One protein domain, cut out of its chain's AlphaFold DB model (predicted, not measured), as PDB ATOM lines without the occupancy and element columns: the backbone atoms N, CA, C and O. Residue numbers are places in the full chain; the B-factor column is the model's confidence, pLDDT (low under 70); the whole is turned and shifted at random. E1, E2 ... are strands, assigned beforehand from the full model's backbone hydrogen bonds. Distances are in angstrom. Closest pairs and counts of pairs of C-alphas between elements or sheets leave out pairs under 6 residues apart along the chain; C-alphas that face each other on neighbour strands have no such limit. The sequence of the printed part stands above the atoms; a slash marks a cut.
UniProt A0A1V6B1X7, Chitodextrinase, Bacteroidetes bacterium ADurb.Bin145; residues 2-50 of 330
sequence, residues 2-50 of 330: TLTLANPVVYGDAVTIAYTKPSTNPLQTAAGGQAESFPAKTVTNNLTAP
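AT A GLANCE: This is residues 2 to 50 of the 330 residues of the protein "Chitodextrinase" of Bacteroidetes bacterium ADurb.Bin145 (UniProt A0A1V6B1X7). With little regular structure, this is a long, thin hairpin of two antiparallel strands, E1 and E2, ending in a large loop of residues 20 to 37. Residues 2 to 13 run one way and the chain then folds back into E1; residues 45 to 50 trail on after E2. The printed part has 49 residues, 13 of them in the named strands, and no named helix; the class is all strand. It is only just extended, close to loose, with a radius of gyration of the C-alphas of 14.7 A, and spans 45 by 20 by 15 A, a rod.

HOW THE PARTS SIT: E1, residues 14 to 19, and E2, residues 38 to 44, are antiparallel neighbours at 161 degrees and form a hairpin. C-alphas 18 and 40 face each other at 4.2 A. N 41 and O 17, 2.8 A, and N 38 and O 19, 2.9 A, are within hydrogen-bond range.

IN THESE COORDINATES: E1 measures 17.0 A from C-alpha 14 at (-37.117, 14.390, 10.616) to C-alpha 19. E2 measures 17.5 A and ends with C-alpha 44 at (-37.244, 19.321, 12.844).

THE WHOLE: The farthest C-alphas, of Ala 31 and Pro 50, are 45.4 A apart. The printed part has no cut, and the link from E1 to E2 is long. Mean pLDDT of the printed part is 78.3; residues 2 to 8, 11 to 12, 14 and 44 to 45 are under 70.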
ATOM      1  N   THR A   2     -42.342  26.683  -4.056       62.50
ATOM      2  CA  THR A   2     -42.868  26.208  -2.772       62.50
ATOM      3  C   THR A   2     -42.840  24.686  -2.800       62.50
ATOM      4  O   THR A   2     -43.388  24.091  -3.725       62.50
ATOM      5  N   LEU A   3     -42.155  24.066  -1.841       65.50
ATOM      6  CA  LEU A   3     -42.176  22.618  -1.644       65.50
ATOM      7  C   LEU A   3     -43.224  22.311  -0.579       65.50
ATOM      8  O   LEU A   3     -43.054  22.691   0.578       65.50
ATOM      9  N   THR A   4     -44.294  21.637  -0.980       65.94
ATOM     10  CA  THR A   4     -45.327  21.142  -0.067       65.94
ATOM     11  C   THR A   4     -45.116  19.647   0.105       65.94
ATOM     12  O   THR A   4     -45.057  18.914  -0.882       65.94
ATOM     13  N   LEU A   5     -44.963  19.189   1.346       69.06
ATOM     14  CA  LEU A   5     -44.878  17.761   1.638       69.06
ATOM     15  C   LEU A   5     -46.234  17.102   1.372       69.06
ATOM     16  O   LEU A   5     -47.276  17.680   1.672       69.06
ATOM     17  N   ALA A   6     -46.213  15.888   0.824       68.94
ATOM     18  CA  ALA A   6     -47.432  15.129   0.548       68.94
ATOM     19  C   ALA A   6     -48.161  14.687   1.831       68.94
ATOM     20  O   ALA A   6     -49.366  14.461   1.790       68.94
ATOM     21  N   ASN A   7     -47.443  14.603   2.957       68.69
ATOM     22  CA  ASN A   7     -47.983  14.249   4.266       68.69
ATOM     23  C   ASN A   7     -47.584  15.302   5.316       68.69
ATOM     24  O   ASN A   7     -46.479  15.852   5.226       68.69
ATOM     25  N   PRO A   8     -48.441  15.569   6.318       67.62
ATOM     26  CA  PRO A   8     -48.059  16.344   7.494       67.62
ATOM     27  C   PRO A   8     -46.878  15.691   8.222       67.62
ATOM     28  O   PRO A   8     -46.832  14.472   8.351       67.62
ATOM     29  N   VAL A   9     -45.948  16.506   8.716       70.44
ATOM     30  CA  VAL A   9     -44.846  16.045   9.573       70.44
ATOM     31  C   VAL A   9     -45.412  15.799  10.971       70.44
ATOM     32  O   VAL A   9     -45.941  16.734  11.576       70.44
ATOM     33  N   VAL A  10     -45.336  14.567  11.482       70.88
ATOM     34  CA  VAL A  10     -45.814  14.245  12.837       70.88
ATOM     35  C   VAL A  10     -44.700  14.420  13.874       70.88
ATOM     36  O   VAL A  10     -43.553  14.727  13.539       70.88
ATOM     37  N   TYR A  11     -45.042  14.334  15.161       68.12
ATOM     38  CA  TYR A  11     -44.044  14.385  16.230       68.12
ATOM     39  C   TYR A  11     -43.024  13.251  16.056       68.12
ATOM     40  O   TYR A  11     -43.407  12.091  15.925       68.12
ATOM     41  N   GLY A  12     -41.734  13.591  16.076       64.94
ATOM     42  CA  GLY A  12     -40.632  12.635  15.911       64.94
ATOM     43  C   GLY A  12     -40.124  12.468  14.474       64.94
ATOM     44  O   GLY A  12     -39.046  11.904  14.288       64.94
ATOM     45  N   ASP A  13     -40.822  13.003  13.472       71.06
ATOM     46  CA  ASP A  13     -40.345  12.977  12.091       71.06
ATOM     47  C   ASP A  13     -39.195  13.973  11.872       71.06
ATOM     48  O   ASP A  13     -39.247  15.137  12.286       71.06
ATOM     49  N   ALA A  14     -38.175  13.533  11.134       68.12
ATOM     50  CA  ALA A  14     -37.117  14.390  10.616       68.12
ATOM     51  C   ALA A  14     -37.199  14.430   9.087       68.12
ATOM     52  O   ALA A  14     -36.992  13.420   8.415       68.12
ATOM     53  N   VAL A  15     -37.469  15.609   8.520       75.12
ATOM     54  CA  VAL A  15     -37.485  15.802   7.063       75.12
ATOM     55  C   VAL A  15     -36.188  16.469   6.635       75.12
ATOM     56  O   VAL A  15     -35.770  17.463   7.224       75.12
ATOM     57  N   THR A  16     -35.552  15.944   5.592       75.06
ATOM     58  CA  THR A  16     -34.342  16.540   5.015       75.06
ATOM     59  C   THR A  16     -34.638  17.061   3.616       75.06
ATOM     60  O   THR A  16     -35.156  16.326   2.781       75.06
ATOM     61  N   ILE A  17     -34.297  18.324   3.347       80.06
ATOM     62  CA  ILE A  17     -34.468  18.953   2.030       80.06
ATOM     63  C   ILE A  17     -33.090  19.302   1.466       80.06
ATOM     64  O   ILE A  17     -32.290  19.939   2.147       80.06
ATOM     65  N   ALA A  18     -32.821  18.913   0.220       81.56
ATOM     66  CA  ALA A  18     -31.611  19.261  -0.525       81.56
ATOM     67  C   ALA A  18     -31.969  19.662  -1.962       81.56
ATOM     68  O   ALA A  18     -32.959  19.176  -2.512       81.56
ATOM     69  N   TYR A  19     -31.143  20.501  -2.587       86.50
ATOM     70  CA  TYR A  19     -31.231  20.773  -4.020       86.50
ATOM     71  C   TYR A  19     -29.845  20.716  -4.644       86.50
ATOM     72  O   TYR A  19     -28.960  21.492  -4.287       86.50
ATOM     73  N   THR A  20     -29.681  19.823  -5.615       88.75
ATOM     74  CA  THR A  20     -28.502  19.786  -6.477       88.75
ATOM     75  C   THR A  20     -28.896  20.370  -7.825       88.75
ATOM     76  O   THR A  20     -29.711  19.787  -8.540       88.75
ATOM     77  N   LYS A  21     -28.336  21.532  -8.165       88.50
ATOM     78  CA  LYS A  21     -28.568  22.228  -9.433       88.50
ATOM     79  C   LYS A  21     -28.187  21.315 -10.613       88.50
ATOM     80  O   LYS A  21     -27.019  20.937 -10.715       88.50
ATOM     81  N   PRO A  22     -29.133  20.945 -11.497       86.50
ATOM     82  CA  PRO A  22     -28.840  20.120 -12.661       86.50
ATOM     83  C   PRO A  22     -28.134  20.941 -13.747       86.50
ATOM     84  O   PRO A  22     -28.295  22.160 -13.834       86.50
ATOM     85  N   SER A  23     -27.372  20.262 -14.606       85.62
ATOM     86  CA  SER A  23     -26.668  20.886 -15.735       85.62
ATOM     87  C   SER A  23     -27.610  21.393 -16.833       85.62
ATOM     88  O   SER A  23     -27.233  22.277 -17.600       85.62
ATOM     89  N   THR A  24     -28.839  20.874 -16.900       85.00
ATOM     90  CA  THR A  24     -29.882  21.295 -17.842       85.00
ATOM     91  C   THR A  24     -31.174  21.643 -17.102       85.00
ATOM     92  O   THR A  24     -31.566  20.970 -16.153       85.00
ATOM     93  N   ASN A  25     -31.829  22.723 -17.543       85.62
ATOM     94  CA  ASN A  25     -33.089  23.241 -16.993       85.62
ATOM     95  C   ASN A  25     -33.117  23.381 -15.448       85.62
ATOM     96  O   ASN A  25     -34.002  22.817 -14.798       85.62
ATOM     97  N   PRO A  26     -32.155  24.104 -14.829       89.06
ATOM     98  CA  PRO A  26     -32.195  24.351 -13.394       89.06
ATOM     99  C   PRO A  26     -33.436  25.160 -13.022       89.06
ATOM    100  O   PRO A  26     -33.988  25.911 -13.830       89.06
ATOM    101  N   LEU A  27     -33.851  25.040 -11.762       87.06
ATOM    102  CA  LEU A  27     -34.917  25.873 -11.231       87.06
ATOM    103  C   LEU A  27     -34.491  27.332 -11.366       87.06
ATOM    104  O   LEU A  27     -33.405  27.705 -10.928       87.06
ATOM    105  N   GLN A  28     -35.334  28.149 -11.985       87.19
ATOM    106  CA  GLN A  28     -35.029  29.542 -12.278       87.19
ATOM    107  C   GLN A  28     -36.257  30.425 -12.073       87.19
ATOM    108  O   GLN A  28     -37.400  29.965 -12.109       87.19
ATOM    109  N   THR A  29     -36.017  31.705 -11.824       85.31
ATOM    110  CA  THR A  29     -37.061  32.733 -11.768       85.31
ATOM    111  C   THR A  29     -37.543  33.102 -13.174       85.31
ATOM    112  O   THR A  29     -36.871  32.819 -14.162       85.31
ATOM    113  N   ALA A  30     -38.678  33.803 -13.276       84.25
ATOM    114  CA  ALA A  30     -39.190  34.307 -14.558       84.25
ATOM    115  C   ALA A  30     -38.238  35.305 -15.254       84.25
ATOM    116  O   ALA A  30     -38.316  35.485 -16.463       84.25
ATOM    117  N   ALA A  31     -37.318  35.918 -14.499       88.19
ATOM    118  CA  ALA A  31     -36.262  36.793 -15.010       88.19
ATOM    119  C   ALA A  31     -34.943  36.045 -15.330       88.19
ATOM    120  O   ALA A  31     -33.942  36.684 -15.638       88.19
ATOM    121  N   GLY A  32     -34.914  34.706 -15.229       84.94
ATOM    122  CA  GLY A  32     -33.773  33.858 -15.609       84.94
ATOM    123  C   GLY A  32     -32.721  33.607 -14.519       84.94
ATOM    124  O   GLY A  32     -31.756  32.880 -14.750       84.94
ATOM    125  N   GLY A  33     -32.884  34.159 -13.313       87.31
ATOM    126  CA  GLY A  33     -31.983  33.874 -12.188       87.31
ATOM    127  C   GLY A  33     -32.121  32.423 -11.719       87.31
ATOM    128  O   GLY A  33     -33.224  32.017 -11.350       87.31
ATOM    129  N   GLN A  34     -31.030  31.655 -11.741       89.38
ATOM    130  CA  GLN A  34     -31.009  30.229 -11.397       89.38
ATOM    131  C   GLN A  34     -30.852  30.006  -9.886       89.38
ATOM    132  O   GLN A  34     -30.131  30.740  -9.215       89.38
ATOM    133  N   ALA A  35     -31.498  28.969  -9.358       85.75
ATOM    134  CA  ALA A  35     -31.327  28.529  -7.981       85.75
ATOM    135  C   ALA A  35     -29.955  27.863  -7.796       85.75
ATOM    136  O   ALA A  35     -29.547  27.015  -8.595       85.75
ATOM    137  N   GLU A  36     -29.266  28.231  -6.720       87.12
ATOM    138  CA  GLU A  36     -28.003  27.612  -6.327       87.12
ATOM    139  C   GLU A  36     -28.233  26.293  -5.588       87.12
ATOM    140  O   GLU A  36     -29.248  26.106  -4.910       87.12
ATOM    141  N   SER A  37     -27.275  25.371  -5.720       88.81
ATOM    142  CA  SER A  37     -27.296  24.121  -4.961       88.81
ATOM    143  C   SER A  37     -27.217  24.410  -3.465       88.81
ATOM    144  O   SER A  37     -26.468  25.283  -3.028       88.81
ATOM    145  N   PHE A  38     -27.925  23.622  -2.663       86.25
ATOM    146  CA  PHE A  38     -27.739  23.621  -1.219       86.25
ATOM    147  C   PHE A  38     -27.725  22.189  -0.674       86.25
ATOM    148  O   PHE A  38     -28.487  21.336  -1.145       86.25
ATOM    149  N   PRO A  39     -26.860  21.914   0.321       84.69
ATOM    150  CA  PRO A  39     -26.783  20.600   0.940       84.69
ATOM    151  C   PRO A  39     -28.047  20.306   1.749       84.69
ATOM    152  O   PRO A  39     -28.779  21.217   2.134       84.69
ATOM    153  N   ALA A  40     -28.260  19.027   2.044       83.00
ATOM    154  CA  ALA A  40     -29.297  18.542   2.944       83.00
ATOM    155  C   ALA A  40     -29.420  19.396   4.221       83.00
ATOM    156  O   ALA A  40     -28.486  19.479   5.017       83.00
ATOM    157  N   LYS A  41     -30.590  20.010   4.416       78.81
ATOM    158  CA  LYS A  41     -30.977  20.688   5.655       78.81
ATOM    159  C   LYS A  41     -32.109  19.921   6.319       78.81
ATOM    160  O   LYS A  41     -33.147  19.692   5.695       78.81
ATOM    161  N   THR A  42     -31.905  19.547   7.576       74.94
ATOM    162  CA  THR A  42     -32.946  18.942   8.406       74.94
ATOM    163  C   THR A  42     -33.901  20.020   8.896       74.94
ATOM    164  O   THR A  42     -33.480  21.050   9.423       74.94
ATOM    165  N   VAL A  43     -35.192  19.768   8.725       74.06
ATOM    166  CA  VAL A  43     -36.275  20.515   9.354       74.06
ATOM    167  C   VAL A  43     -36.849  19.612  10.436       74.06
ATOM    168  O   VAL A  43     -37.390  18.546  10.139       74.06
ATOM    169  N   THR A  44     -36.692  20.029  11.688       68.19
ATOM    170  CA  THR A  44     -37.244  19.321  12.844       68.19
ATOM    171  C   THR A  44     -38.603  19.905  13.185       68.19
ATOM    172  O   THR A  44     -38.757  21.122  13.315       68.19
ATOM    173  N   ASN A  45     -39.594  19.034  13.337       67.69
ATOM    174  CA  ASN A  45     -40.884  19.424  13.871       67.69
ATOM    175  C   ASN A  45     -40.775  19.617  15.392       67.69
ATOM    176  O   ASN A  45     -40.653  18.645  16.129       67.69
ATOM    177  N   ASN A  46     -40.819  20.868  15.857       73.19
ATOM    178  CA  ASN A  46     -40.732  21.215  17.282       73.19
ATOM    179  C   ASN A  46     -42.096  21.190  17.999       73.19
ATOM    180  O   ASN A  46     -42.227  21.754  19.086       73.19
ATOM    181  N   LEU A  47     -43.127  20.589  17.397       76.69
ATOM    182  CA  LEU A  47     -44.383  20.345  18.099       76.69
ATOM    183  C   LEU A  47     -44.128  19.415  19.290       76.69
ATOM    184  O   LEU A  47     -43.378  18.451  19.186       76.69
ATOM    185  N   THR A  48     -44.740  19.702  20.434       74.94
ATOM    186  CA  THR A  48     -44.712  18.799  21.588       74.94
ATOM    187  C   THR A  48     -45.548  17.557  21.291       74.94
ATOM    188  O   THR A  48     -46.604  17.672  20.665       74.94
ATOM    189  N   ALA A  49     -45.106  16.387  21.762       72.62
ATOM    190  CA  ALA A  49     -45.926  15.179  21.713       72.62
ATOM    191  C   ALA A  49     -47.305  15.449  22.346       72.62
ATOM    192  O   ALA A  49     -47.364  16.158  23.358       72.62
ATOM    193  N   PRO A  50     -48.401  14.906  21.786       79.00
ATOM    194  CA  PRO A  50     -49.688  14.954  22.463       79.00
ATOM    195  C   PRO A  50     -49.555  14.301  23.847       79.00
ATOM    196  O   PRO A  50     -48.930  13.250  23.995       79.00
TER     197      PRO A  50